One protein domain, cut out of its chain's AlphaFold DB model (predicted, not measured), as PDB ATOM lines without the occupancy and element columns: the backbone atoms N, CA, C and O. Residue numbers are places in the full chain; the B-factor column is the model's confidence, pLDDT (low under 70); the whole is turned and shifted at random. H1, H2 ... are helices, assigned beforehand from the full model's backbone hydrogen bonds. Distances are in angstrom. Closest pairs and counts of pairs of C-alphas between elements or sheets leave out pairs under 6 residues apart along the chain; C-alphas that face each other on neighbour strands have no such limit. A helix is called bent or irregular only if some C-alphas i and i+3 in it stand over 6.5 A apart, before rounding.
ATOM      1  N   LYS A 450     109.921 144.265 169.016       88.62
ATOM      2  CA  LYS A 450     110.562 145.304 168.195       88.62
ATOM      3  C   LYS A 450     112.085 145.271 168.338       88.62
ATOM      4  O   LYS A 450     112.778 145.335 167.328       88.62
ATOM      5  N   ILE A 451     112.587 145.130 169.564       86.81
ATOM      6  CA  ILE A 451     114.025 145.059 169.867       86.81
ATOM      7  C   ILE A 451     114.614 143.773 169.294       86.81
ATOM      8  O   ILE A 451     115.610 143.812 168.577       86.81
ATOM      9  N   LEU A 452     113.961 142.632 169.526       90.88
ATOM     10  CA  LEU A 452     114.431 141.349 168.999       90.88
ATOM     11  C   LEU A 452     114.498 141.348 167.465       90.88
ATOM     12  O   LEU A 452     115.427 140.797 166.880       90.88
ATOM     13  N   ASN A 453     113.552 142.015 166.797       93.00
ATOM     14  CA  ASN A 453     113.607 142.222 165.350       93.00
ATOM     15  C   ASN A 453     114.783 143.111 164.918       93.00
ATOM     16  O   ASN A 453     115.361 142.862 163.861       93.00
ATOM     17  N   ILE A 454     115.153 144.125 165.709       92.44
ATOM     18  CA  ILE A 454     116.361 144.928 165.464       92.44
ATOM     19  C   ILE A 454     117.596 144.028 165.556       92.44
ATOM     20  O   ILE A 454     118.354 143.968 164.593       92.44
ATOM     21  N   TRP A 455     117.746 143.244 166.628       93.38
ATOM     22  CA  TRP A 455     118.884 142.326 166.784       93.38
ATOM     23  C   TRP A 455     118.954 141.275 165.674       93.38
ATOM     24  O   TRP A 455     120.032 140.958 165.183       93.38
ATOM     25  N   LYS A 456     117.804 140.760 165.225       95.06
ATOM     26  CA  LYS A 456     117.724 139.829 164.094       95.06
ATOM     27  C   LYS A 456     118.190 140.466 162.779       95.06
ATOM     28  O   LYS A 456     118.876 139.813 162.001       95.06
ATOM     29  N   ARG A 457     117.858 141.739 162.536       95.31
ATOM     30  CA  ARG A 457     118.357 142.498 161.372       95.31
ATOM     31  C   ARG A 457     119.847 142.800 161.481       95.31
ATOM     32  O   ARG A 457     120.548 142.744 160.475       95.31
ATOM     33  N   GLU A 458     120.335 143.108 162.678       93.50
ATOM     34  CA  GLU A 458     121.768 143.283 162.915       93.50
ATOM     35  C   GLU A 458     122.536 141.983 162.661       93.50
ATOM     36  O   GLU A 458     123.545 142.028 161.971       93.50
ATOM     37  N   LEU A 459     122.020 140.828 163.091       94.69
ATOM     38  CA  LEU A 459     122.601 139.518 162.767       94.69
ATOM     39  C   LEU A 459     122.662 139.256 161.253       94.69
ATOM     40  O   LEU A 459     123.670 138.762 160.753       94.69
ATOM     41  N   ASP A 460     121.609 139.604 160.509       95.44
ATOM     42  CA  ASP A 460     121.581 139.426 159.049       95.44
ATOM     43  C   ASP A 460     122.609 140.322 158.341       95.44
ATOM     44  O   ASP A 460     123.303 139.896 157.421       95.44
ATOM     45  N   THR A 461     122.727 141.576 158.783       93.56
ATOM     46  CA  THR A 461     123.534 142.596 158.099       93.56
ATOM     47  C   THR A 461     124.988 142.635 158.566       93.56
ATOM     48  O   THR A 461     125.891 142.582 157.731       93.56
ATOM     49  N   LYS A 462     125.221 142.722 159.879       92.88
ATOM     50  CA  LYS A 462     126.545 142.909 160.490       92.88
ATOM     51  C   LYS A 462     127.318 141.606 160.653       92.88
ATOM     52  O   LYS A 462     128.529 141.629 160.505       92.88
ATOM     53  N   ASP A 463     126.645 140.481 160.877       94.06
ATOM     54  CA  ASP A 463     127.348 139.211 161.086       94.06
ATOM     55  C   ASP A 463     127.354 138.385 159.796       94.06
ATOM     56  O   ASP A 463     128.400 138.182 159.174       94.06
ATOM     57  N   LEU A 464     126.171 137.957 159.345       95.19
ATOM     58  CA  LEU A 464     126.034 137.114 158.158       95.19
ATOM     59  C   LEU A 464     126.450 137.864 156.887       95.19
ATOM     60  O   LEU A 464     127.212 137.338 156.074       95.19
ATOM     61  N   GLY A 465     125.956 139.092 156.714       94.12
ATOM     62  CA  GLY A 465     126.230 139.924 155.548       94.12
ATOM     63  C   GLY A 465     127.717 140.230 155.376       94.12
ATOM     64  O   GLY A 465     128.261 139.978 154.300       94.12
ATOM     65  N   LEU A 466     128.382 140.724 156.427       94.75
ATOM     66  CA  LEU A 466     129.817 141.032 156.376       94.75
ATOM     67  C   LEU A 466     130.666 139.783 156.124       94.75
ATOM     68  O   LEU A 466     131.558 139.835 155.279       94.75
ATOM     69  N   PHE A 467     130.356 138.657 156.776       96.75
ATOM     70  CA  PHE A 467     131.068 137.399 156.554       96.75
ATOM     71  C   PHE A 467     131.021 136.961 155.088       96.75
ATOM     72  O   PHE A 467     132.058 136.753 154.461       96.75
ATOM     73  N   PHE A 468     129.821 136.849 154.515       96.88
ATOM     74  CA  PHE A 468     129.691 136.383 153.137       96.88
ATOM     75  C   PHE A 468     130.249 137.367 152.123       96.88
ATOM     76  O   PHE A 468     130.838 136.932 151.139       96.88
ATOM     77  N   ASN A 469     130.102 138.671 152.354       95.56
ATOM     78  CA  ASN A 469     130.708 139.669 151.482       95.56
ATOM     79  C   ASN A 469     132.243 139.565 151.509       95.56
ATOM     80  O   ASN A 469     132.861 139.625 150.451       95.56
ATOM     81  N   ALA A 470     132.853 139.340 152.680       96.12
ATOM     82  CA  ALA A 470     134.296 139.138 152.801       96.12
ATOM     83  C   ALA A 470     134.765 137.850 152.104       96.12
ATOM     84  O   ALA A 470     135.744 137.875 151.358       96.12
ATOM     85  N   VAL A 471     134.046 136.735 152.283       96.25
ATOM     86  CA  VAL A 471     134.371 135.459 151.621       96.25
ATOM     87  C   VAL A 471     134.224 135.567 150.103       96.25
ATOM     88  O   VAL A 471     135.101 135.107 149.379       96.25
ATOM     89  N   LEU A 472     133.148 136.183 149.607       95.44
ATOM     90  CA  LEU A 472     132.925 136.356 148.170       95.44
ATOM     91  C   LEU A 472     133.970 137.286 147.547       95.44
ATOM     92  O   LEU A 472     134.565 136.913 146.543       95.44
ATOM     93  N   ALA A 473     134.277 138.420 148.183       94.56
ATOM     94  CA  ALA A 473     135.343 139.313 147.725       94.56
ATOM     95  C   ALA A 473     136.716 138.619 147.723       94.56
ATOM     96  O   ALA A 473     137.527 138.837 146.826       94.56
ATOM     97  N   HIS A 474     136.973 137.750 148.705       95.06
ATOM     98  CA  HIS A 474     138.186 136.940 148.731       95.06
ATOM     99  C   HIS A 474     138.222 135.937 147.569       95.06
ATOM    100  O   HIS A 474     139.258 135.802 146.931       95.06
ATOM    101  N   ILE A 475     137.101 135.278 147.252       94.00
ATOM    102  CA  ILE A 475     136.991 134.368 146.098       94.00
ATOM    103  C   ILE A 475     137.222 135.112 144.779       94.00
ATOM    104  O   ILE A 475     137.956 134.604 143.933       94.00
ATOM    105  N   ASP A 476     136.651 136.307 144.616       91.06
ATOM    106  CA  ASP A 476     136.847 137.136 143.420       91.06
ATOM    107  C   ASP A 476     138.340 137.518 143.258       91.06
ATOM    108  O   ASP A 476     138.878 137.543 142.153       91.06
ATOM    109  N   GLY A 477     139.075 137.702 144.362       89.81
ATOM    110  CA  GLY A 477     140.531 137.902 144.347       89.81
ATOM    111  C   GLY A 477     141.360 136.672 143.941       89.81
ATOM    112  O   GLY A 477     142.532 136.817 143.581       89.81
ATOM    113  N   LEU A 478     140.782 135.466 143.968       90.25
ATOM    114  CA  LEU A 478     141.451 134.191 143.665       90.25
ATOM    115  C   LEU A 478     141.234 133.706 142.221       90.25
ATOM    116  O   LEU A 478     141.680 132.609 141.884       90.25
ATOM    117  N   GLU A 479     140.607 134.503 141.347       82.75
ATOM    118  CA  GLU A 479     140.384 134.139 139.932       82.75
ATOM    119  C   GLU A 479     141.677 133.743 139.194       82.75
ATOM    120  O   GLU A 479     141.664 132.899 138.302       82.75
ATOM    121  N   HIS A 480     142.821 134.292 139.610       82.69
ATOM    122  CA  HIS A 480     144.132 133.961 139.055       82.69
ATOM    123  C   HIS A 480     144.643 132.549 139.421       82.69
ATOM    124  O   HIS A 480     145.579 132.067 138.784       82.69
ATOM    125  N   CYS A 481     144.071 131.888 140.436       81.12
ATOM    126  CA  CYS A 481     144.457 130.533 140.852       81.12
ATOM    127  C   CYS A 481     143.713 129.417 140.095       81.12
ATOM    128  O   CYS A 481     144.190 128.286 140.072       81.12
ATOM    129  N   GLY A 482     142.538 129.680 139.513       80.88
ATOM    130  CA  GLY A 482     141.722 128.641 138.875       80.88
ATOM    131  C   GLY A 482     140.251 129.027 138.708       80.88
ATOM    132  O   GLY A 482     139.851 130.153 138.987       80.88
ATOM    133  N   GLN A 483     139.415 128.081 138.261       83.06
ATOM    134  CA  GLN A 483     137.977 128.319 138.082       83.06
ATOM    135  C   GLN A 483     137.256 128.439 139.437       83.06
ATOM    136  O   GLN A 483     136.958 127.440 140.094       83.06
ATOM    137  N   THR A 484     136.918 129.665 139.836       88.75
ATOM    138  CA  THR A 484     136.251 129.977 141.115       88.75
ATOM    139  C   THR A 484     134.721 129.886 141.058       88.75
ATOM    140  O   THR A 484     134.066 129.891 142.100       88.75
ATOM    141  N   MET A 485     134.120 129.748 139.868       88.12
ATOM    142  CA  MET A 485     132.661 129.819 139.666       88.12
ATOM    143  C   MET A 485     131.876 128.787 140.497       88.12
ATOM    144  O   MET A 485     130.850 129.119 141.093       88.12
ATOM    145  N   LEU A 486     132.357 127.542 140.577       87.44
ATOM    146  CA  LEU A 486     131.709 126.489 141.372       87.44
ATOM    147  C   LEU A 486     131.782 126.781 142.877       87.44
ATOM    148  O   LEU A 486     130.790 126.598 143.589       87.44
ATOM    149  N   LEU A 487     132.927 127.280 143.354       89.62
ATOM    150  CA  LEU A 487     133.126 127.679 144.746       89.62
ATOM    151  C   LEU A 487     132.221 128.863 145.106       89.62
ATOM    152  O   LEU A 487     131.508 128.809 146.110       89.62
ATOM    153  N   ARG A 488     132.167 129.883 144.240       93.81
ATOM    154  CA  ARG A 488     131.286 131.047 144.380       93.81
ATOM    155  C   ARG A 488     129.817 130.633 144.465       93.81
ATOM    156  O   ARG A 488     129.121 131.031 145.396       93.81
ATOM    157  N   ASN A 489     129.352 129.773 143.555       92.75
ATOM    158  CA  ASN A 489     127.975 129.270 143.556       92.75
ATOM    159  C   ASN A 489     127.636 128.479 144.830       92.75
ATOM    160  O   ASN A 489     126.516 128.589 145.338       92.75
ATOM    161  N   CYS A 490     128.592 127.714 145.368       92.56
ATOM    162  CA  CYS A 490     128.429 127.033 146.651       92.56
ATOM    163  C   CYS A 490     128.277 128.031 147.806       92.56
ATOM    164  O   CYS A 490     127.345 127.899 148.593       92.56
ATOM    165  N   VAL A 491     129.144 129.042 147.895       94.38
ATOM    166  CA  VAL A 491     129.088 130.058 148.961       94.38
ATOM    167  C   VAL A 491     127.804 130.891 148.880       94.38
ATOM    168  O   VAL A 491     127.158 131.121 149.898       94.38
ATOM    169  N   GLU A 492     127.357 131.265 147.681       94.75
ATOM    170  CA  GLU A 492     126.082 131.974 147.487       94.75
ATOM    171  C   GLU A 492     124.860 131.116 147.841       94.75
ATOM    172  O   GLU A 492     123.803 131.636 148.217       94.75
ATOM    173  N   LYS A 493     124.961 129.789 147.701       94.75
ATOM    174  CA  LYS A 493     123.929 128.860 148.171       94.75
ATOM    175  C   LYS A 493     123.892 128.827 149.703       94.75
ATOM    176  O   LYS A 493     122.819 129.020 150.269       94.75
ATOM    177  N   GLU A 494     125.046 128.687 150.356       94.50
ATOM    178  CA  GLU A 494     125.169 128.733 151.825       94.50
ATOM    179  C   GLU A 494     124.643 130.056 152.399       94.50
ATOM    180  O   GLU A 494     123.938 130.062 153.410       94.50
ATOM    181  N   ARG A 495     124.915 131.181 151.724       96.06
ATOM    182  CA  ARG A 495     124.375 132.499 152.085       96.06
ATOM    183  C   ARG A 495     122.853 132.485 152.127       96.06
ATOM    184  O   ARG A 495     122.262 132.884 153.128       96.06
ATOM    185  N   ARG A 496     122.214 131.998 151.061       96.12
ATOM    186  CA  ARG A 496     120.747 131.921 150.964       96.12
ATOM    187  C   ARG A 496     120.145 130.988 152.013       96.12
ATOM    188  O   ARG A 496     119.101 131.316 152.579       96.12
ATOM    189  N   GLU A 497     120.793 129.858 152.279       95.62
ATOM    190  CA  GLU A 497     120.360 128.891 153.293       95.62
ATOM    191  C   GLU A 497     120.461 129.470 154.707       95.62
ATOM    192  O   GLU A 497     119.482 129.417 155.449       95.62
ATOM    193  N   MET A 498     121.571 130.124 155.064       95.25
ATOM    194  CA  MET A 498     121.697 130.753 156.383       95.25
ATOM    195  C   MET A 498     120.775 131.963 156.556       95.25
ATOM    196  O   MET A 498     120.200 132.138 157.629       95.25
ATOM    197  N   GLN A 499     120.537 132.756 155.508       95.69
ATOM    198  CA  GLN A 499     119.523 133.817 155.557       95.69
ATOM    199  C   GLN A 499     118.114 133.251 155.768       95.69
ATOM    200  O   GLN A 499     117.300 133.847 156.476       95.69
ATOM    201  N   LYS A 500     117.802 132.099 155.161       96.00
ATOM    202  CA  LYS A 500     116.540 131.391 155.395       96.00
ATOM    203  C   LYS A 500     116.450 130.895 156.841       96.00
ATOM    204  O   LYS A 500     115.457 131.194 157.498       96.00
ATOM    205  N   ALA A 501     117.498 130.249 157.350       95.31
ATOM    206  CA  ALA A 501     117.557 129.778 158.732       95.31
ATOM    207  C   ALA A 501     117.385 130.928 159.739       95.31
ATOM    208  O   ALA A 501     116.613 130.809 160.693       95.31
ATOM    209  N   LEU A 502     118.014 132.085 159.496       95.75
ATOM    210  CA  LEU A 502     117.826 133.273 160.328       95.75
ATOM    211  C   LEU A 502     116.365 133.724 160.317       95.75
ATOM    212  O   LEU A 502     115.788 133.948 161.378       95.75
ATOM    213  N   ARG A 503     115.736 133.821 159.137       93.56
ATOM    214  CA  ARG A 503     114.314 134.193 159.018       93.56
ATOM    215  C   ARG A 503     113.402 133.248 159.797       93.56
ATOM    216  O   ARG A 503     112.498 133.747 160.465       93.56
ATOM    217  N   GLU A 504     113.676 131.950 159.777       93.75
ATOM    218  CA  GLU A 504     112.894 130.911 160.466       93.75
ATOM    219  C   GLU A 504     113.176 130.830 161.977       93.75
ATOM    220  O   GLU A 504     112.326 130.367 162.735       93.75
ATOM    221  N   THR A 505     114.321 131.341 162.442       92.94
ATOM    222  CA  THR A 505     114.675 131.361 163.871       92.94
ATOM    223  C   THR A 505     113.700 132.233 164.665       92.94
ATOM    224  O   THR A 505     113.447 133.394 164.300       92.94
ATOM    225  N   LYS A 506     113.178 131.704 165.780       90.62
ATOM    226  CA  LYS A 506     112.304 132.460 166.686       90.62
ATOM    227  C   LYS A 506     113.056 133.620 167.332       90.62
ATOM    228  O   LYS A 506     114.247 133.542 167.611       90.62
ATOM    229  N   LEU A 507     112.343 134.713 167.600       87.12
ATOM    230  CA  LEU A 507     112.945 135.951 168.104       87.12
ATOM    231  C   LEU A 507     113.628 135.801 169.471       87.12
ATOM    232  O   LEU A 507     114.589 136.507 169.747       87.12
ATOM    233  N   ASN A 508     113.155 134.892 170.317       85.56
ATOM    234  CA  ASN A 508     113.745 134.585 171.617       85.56
ATOM    235  C   ASN A 508     114.885 133.552 171.544       85.56
ATOM    236  O   ASN A 508     115.538 133.330 172.551       85.56
ATOM    237  N   GLU A 509     115.145 132.946 170.382       90.19
ATOM    238  CA  GLU A 509     116.117 131.857 170.182       90.19
ATOM    239  C   GLU A 509     117.313 132.320 169.320       90.19
ATOM    240  O   GLU A 509     117.989 131.524 168.670       90.19
ATOM    241  N   LEU A 510     117.604 133.629 169.279       93.75
ATOM    242  CA  LEU A 510     118.660 134.174 168.409       93.75
ATOM    243  C   LEU A 510     120.054 133.597 168.705       93.75
ATOM    244  O   LEU A 510     120.879 133.525 167.795       93.75
ATOM    245  N   ASN A 511     120.336 133.155 169.936       94.50
ATOM    246  CA  ASN A 511     121.601 132.487 170.242       94.50
ATOM    247  C   ASN A 511     121.737 131.130 169.549       94.50
ATOM    248  O   ASN A 511     122.857 130.750 169.208       94.50
ATOM    249  N   ASP A 512     120.641 130.412 169.300       93.94
ATOM    250  CA  ASP A 512     120.698 129.139 168.577       93.94
ATOM    251  C   ASP A 512     121.155 129.365 167.134       93.94
ATOM    252  O   ASP A 512     122.024 128.644 166.633       93.94
ATOM    253  N   PHE A 513     120.691 130.455 166.513       96.12
ATOM    254  CA  PHE A 513     121.226 130.895 165.229       96.12
ATOM    255  C   PHE A 513     122.693 131.331 165.320       96.12
ATOM    256  O   PHE A 513     123.489 130.913 164.485       96.12
ATOM    257  N   ARG A 514     123.088 132.123 166.328       96.00
ATOM    258  CA  ARG A 514     124.495 132.544 166.514       96.00
ATOM    259  C   ARG A 514     125.445 131.349 166.609       96.00
ATOM    260  O   ARG A 514     126.497 131.345 165.974       96.00
ATOM    261  N   ARG A 515     125.052 130.305 167.347       92.56
ATOM    262  CA  ARG A 515     125.805 129.044 167.455       92.56
ATOM    263  C   ARG A 515     125.878 128.323 166.113       92.56
ATOM    264  O   ARG A 515     126.960 127.912 165.699       92.56
ATOM    265  N   HIS A 516     124.744 128.206 165.419       93.88
ATOM    266  CA  HIS A 516     124.688 127.606 164.088       93.88
ATOM    267  C   HIS A 516     125.600 128.344 163.091       93.88
ATOM    268  O   HIS A 516     126.410 127.715 162.411       93.88
ATOM    269  N   PHE A 517     125.535 129.676 163.065       95.50
ATOM    270  CA  PHE A 517     126.376 130.538 162.237       95.50
ATOM    271  C   PHE A 517     127.866 130.412 162.584       95.50
ATOM    272  O   PHE A 517     128.700 130.307 161.684       95.50
ATOM    273  N   GLY A 518     128.216 130.346 163.872       92.44
ATOM    274  CA  GLY A 518     129.592 130.127 164.324       92.44
ATOM    275  C   GLY A 518     130.200 128.836 163.767       92.44
ATOM    276  O   GLY A 518     131.295 128.858 163.210       92.44
ATOM    277  N   VAL A 519     129.458 127.727 163.817       91.69
ATOM    278  CA  VAL A 519     129.903 126.445 163.239       91.69
ATOM    279  C   VAL A 519     129.953 126.514 161.710       91.69
ATOM    280  O   VAL A 519     130.909 126.049 161.083       91.69
ATOM    281  N   ARG A 520     128.932 127.103 161.079       93.88
ATOM    282  CA  ARG A 520     128.824 127.111 159.618       93.88
ATOM    283  C   ARG A 520     129.855 128.018 158.950       93.88
ATOM    284  O   ARG A 520     130.414 127.635 157.925       93.88
ATOM    285  N   SER A 521     130.160 129.168 159.543       93.56
ATOM    286  CA  SER A 521     131.203 130.075 159.049       93.56
ATOM    287  C   SER A 521     132.583 129.407 159.037       93.56
ATOM    288  O   SER A 521     133.304 129.514 158.045       93.56
ATOM    289  N   GLN A 522     132.923 128.626 160.070       91.75
ATOM    290  CA  GLN A 522     134.161 127.835 160.100       91.75
ATOM    291  C   GLN A 522     134.206 126.782 158.988       91.75
ATOM    292  O   GLN A 522     135.232 126.630 158.330       91.75
ATOM    293  N   PHE A 523     133.093 126.091 158.731       92.44
ATOM    294  CA  PHE A 523     133.010 125.116 157.642       92.44
ATOM    295  C   PHE A 523     133.218 125.760 156.261       92.44
ATOM    296  O   PHE A 523     133.936 125.214 155.423       92.44
ATOM    297  N   VAL A 524     132.625 126.934 156.023       94.25
ATOM    298  CA  VAL A 524     132.805 127.689 154.771       94.25
ATOM    299  C   VAL A 524     134.266 128.114 154.588       94.25
ATOM    300  O   VAL A 524     134.822 127.918 153.508       94.25
ATOM    301  N   LEU A 525     134.909 128.631 155.641       93.75
ATOM    302  CA  LEU A 525     136.331 128.988 155.607       93.75
ATOM    303  C   LEU A 525     137.234 127.765 155.388       93.75
ATOM    304  O   LEU A 525     138.180 127.847 154.611       93.75
ATOM    305  N   GLY A 526     136.921 126.624 156.009       92.25
ATOM    306  CA  GLY A 526     137.637 125.364 155.793       92.25
ATOM    307  C   GLY A 526     137.595 124.920 154.331       92.25
ATOM    308  O   GLY A 526     138.641 124.678 153.735       92.25
ATOM    309  N   ARG A 527     136.408 124.942 153.708       91.50
ATOM    310  CA  ARG A 527     136.253 124.637 152.274       91.50
ATOM    311  C   ARG A 527     137.046 125.582 151.374       91.50
ATOM    312  O   ARG A 527     137.606 125.137 150.378       91.50
ATOM    313  N   LEU A 528     137.080 126.873 151.705       93.12
ATOM    314  CA  LEU A 528     137.878 127.856 150.974       93.12
ATOM    315  C   LEU A 528     139.380 127.554 151.090       93.12
ATOM    316  O   LEU A 528     140.096 127.625 150.095       93.12
ATOM    317  N   ILE A 529     139.856 127.200 152.285       93.06
ATOM    318  CA  ILE A 529     141.255 126.820 152.522       93.06
ATOM    319  C   ILE A 529     141.612 125.545 151.752       93.06
ATOM    320  O   ILE A 529     142.670 125.491 151.128       93.06
ATOM    321  N   ASP A 530     140.749 124.531 151.771       92.19
ATOM    322  CA  ASP A 530     140.996 123.275 151.061       92.19
ATOM    323  C   ASP A 530     141.025 123.485 149.544       92.19
ATOM    324  O   ASP A 530     141.953 123.023 148.883       92.19
ATOM    325  N   TRP A 531     140.117 124.305 149.005       93.12
ATOM    326  CA  TRP A 531     140.172 124.702 147.598       93.12
ATOM    327  C   TRP A 531     141.481 125.432 147.252       93.12
ATOM    328  O   TRP A 531     142.101 125.136 146.229       93.12
ATOM    329  N   GLN A 532     141.948 126.343 148.117       92.94
ATOM    330  CA  GLN A 532     143.224 127.042 147.924       92.94
ATOM    331  C   GLN A 532     144.433 126.098 147.963       92.94
ATOM    332  O   GLN A 532     145.373 126.318 147.206       92.94
ATOM    333  N   LYS A 533     144.429 125.048 148.798       92.00
ATOM    334  CA  LYS A 533     145.507 124.038 148.813       92.00
ATOM    335  C   LYS A 533     145.613 123.289 147.487       92.00
ATOM    336  O   LYS A 533     146.712 122.924 147.084       92.00
ATOM    337  N   GLU A 534     144.477 123.047 146.839       91.12
ATOM    338  CA  GLU A 534     144.411 122.318 145.573       91.12
ATOM    339  C   GLU A 534     144.776 123.193 144.360       91.12
ATOM    340  O   GLU A 534     145.324 122.677 143.389       91.12
ATOM    341  N   HIS A 535     144.503 124.505 144.409       90.69
ATOM    342  CA  HIS A 535     144.559 125.377 143.222       90.69
ATOM    343  C   HIS A 535     145.561 126.543 143.316       90.69
ATOM    344  O   HIS A 535     146.045 127.020 142.290       90.69
ATOM    345  N   CYS A 536     145.913 127.022 144.512       88.81
ATOM    346  CA  CYS A 536     146.813 128.166 144.694       88.81
ATOM    347  C   CYS A 536     148.223 127.738 145.133       88.81
ATOM    348  O   CYS A 536     148.410 126.819 145.925       88.81
ATOM    349  N   LYS A 537     149.247 128.489 144.698       84.69
ATOM    350  CA  LYS A 537     150.646 128.289 145.144       84.69
ATOM    351  C   LYS A 537     150.884 128.691 146.603       84.69
ATOM    352  O   LYS A 537     151.828 128.218 147.228       84.69
ATOM    353  N   LYS A 538     150.073 129.613 147.125       86.56
ATOM    354  CA  LYS A 538     150.148 130.130 148.493       86.56
ATOM    355  C   LYS A 538     148.732 130.287 149.030       86.56
ATOM    356  O   LYS A 538     147.883 130.838 148.340       86.56
ATOM    357  N   ILE A 539     148.514 129.837 150.262       88.31
ATOM    358  CA  ILE A 539     147.241 130.015 150.961       88.31
ATOM    359  C   ILE A 539     147.188 131.442 151.507       88.31
ATOM    360  O   ILE A 539     148.105 131.884 152.206       88.31
ATOM    361  N   MET A 540     146.117 132.153 151.179       86.75
ATOM    362  CA  MET A 540     145.793 133.463 151.721       86.75
ATOM    363  C   MET A 540     144.647 133.316 152.722       86.75
ATOM    364  O   MET A 540     143.644 132.655 152.457       86.75
ATOM    365  N   GLU A 541     144.795 133.925 153.897       87.50
ATOM    366  CA  GLU A 541     143.729 133.932 154.895       87.50
ATOM    367  C   GLU A 541     142.627 134.919 154.483       87.50
ATOM    368  O   GLU A 541     142.904 136.052 154.083       87.50
ATOM    369  N   CYS A 542     141.367 134.491 154.577       89.88
ATOM    370  CA  CYS A 542     140.223 135.377 154.394       89.88
ATOM    371  C   CYS A 542     140.032 136.217 155.660       89.88
ATOM    372  O   CYS A 542     139.614 135.708 156.704       89.88
ATOM    373  N   THR A 543     140.356 137.505 155.571       86.56
ATOM    374  CA  THR A 543     140.214 138.445 156.679       86.56
ATOM    375  C   THR A 543     138.782 138.966 156.761       86.56
ATOM    376  O   THR A 543     138.228 139.497 155.801       86.56
ATOM    377  N   TRP A 544     138.177 138.823 157.937       90.06
ATOM    378  CA  TRP A 544     136.895 139.433 158.270       90.06
ATOM    379  C   TRP A 544     136.814 139.677 159.776       90.06
ATOM    380  O   TRP A 544     137.488 139.010 160.569       90.06
ATOM    381  N   GLU A 545     135.995 140.641 160.178       88.06
ATOM    382  CA  GLU A 545     135.792 140.956 161.588       88.06
ATOM    383  C   GLU A 545     134.816 139.953 162.215       88.06
ATOM    384  O   GLU A 545     133.603 140.045 162.045       88.06
ATOM    385  N   LYS A 546     135.361 138.955 162.923       90.00
ATOM    386  CA  LYS A 546     134.567 137.939 163.627       90.00
ATOM    387  C   LYS A 546     133.774 138.578 164.784       90.00
ATOM    388  O   LYS A 546     134.400 139.237 165.623       90.00
ATOM    389  N   PRO A 547     132.459 138.310 164.907       92.38
ATOM    390  CA  PRO A 547     131.663 138.695 166.067       92.38
ATOM    391  C   PRO A 547     132.267 138.216 167.390       92.38
ATOM    392  O   PRO A 547     132.932 137.176 167.452       92.38
ATOM    393  N   ASP A 548     132.010 138.959 168.468       90.25
ATOM    394  CA  ASP A 548     132.547 138.689 169.808       90.25
ATOM    395  C   ASP A 548     132.222 137.272 170.305       90.25
ATOM    396  O   ASP A 548     133.118 136.585 170.785       90.25
TER     397      ASP A 548
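This is residues 450 to 548 of the 995 residues of the protein "PIPK domain-containing protein" of Rhizopus stolonifer (UniProt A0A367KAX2). Three long helices, H1, H2 and H3, stand side by side as an up-and-down bundle, each running against the one before it, with their centres at the corners of a triangle. After H3, residues 536 to 548 fold back along the bundle, over the groove between H1 and H3 and on the side away from H2. The printed part has 99 residues, with three named helices in the order H1, H2, H3 and no named strand: the class is all helix. The whole is compact, with a radius of gyration of the C-alphas of 14.6 A, and a rod in outline, spanning 48 by 24 by 18 A.

The longest helix, H1, is residues 450 to 477, 39.0 A from its first C-alpha at (110.562, 145.304, 168.195) to its last at (140.531, 137.902, 144.347). H1 is neither bent nor irregular, but only just: C-alphas 460 and 463 are 6.1 A apart. H2, residues 485 to 504, is 28.7 A long. H3, residues 510 to 535, is 37.2 A long and ends at C-alpha 535, (144.559, 125.377, 143.222).

H1 and H2 touch and form a helical hairpin, at a shallow tilt of 5 degrees, opposite ways; their closest C-alphas, of Phe 468 and Arg 495, are 6.7 A apart. H1 and H3 touch at a shallow tilt of 2 degrees, the same way, with the C-alphas of Lys 456 and Leu 510 closest at 7.2 A. H2 and H3, also a helical hairpin, touch at a shallow tilt of 4 degrees, opposite ways, with the C-alphas of Leu 502 and Phe 513 closest at 6.4 A. Every O i to N i+4 pair is within hydrogen-bond range in H2, against 21 of 24 in H1 and 21 of 22 in H3.

The C-alphas farthest apart, of Lys 450 and Lys 537, are 49.3 A from each other. The printed part has no cut. The link from H1 to H2 is short, with 7 residues, and that from H2 to H3 is tight, with 5. The mean pLDDT of the printed part is 92.0, and no printed residue is under 70.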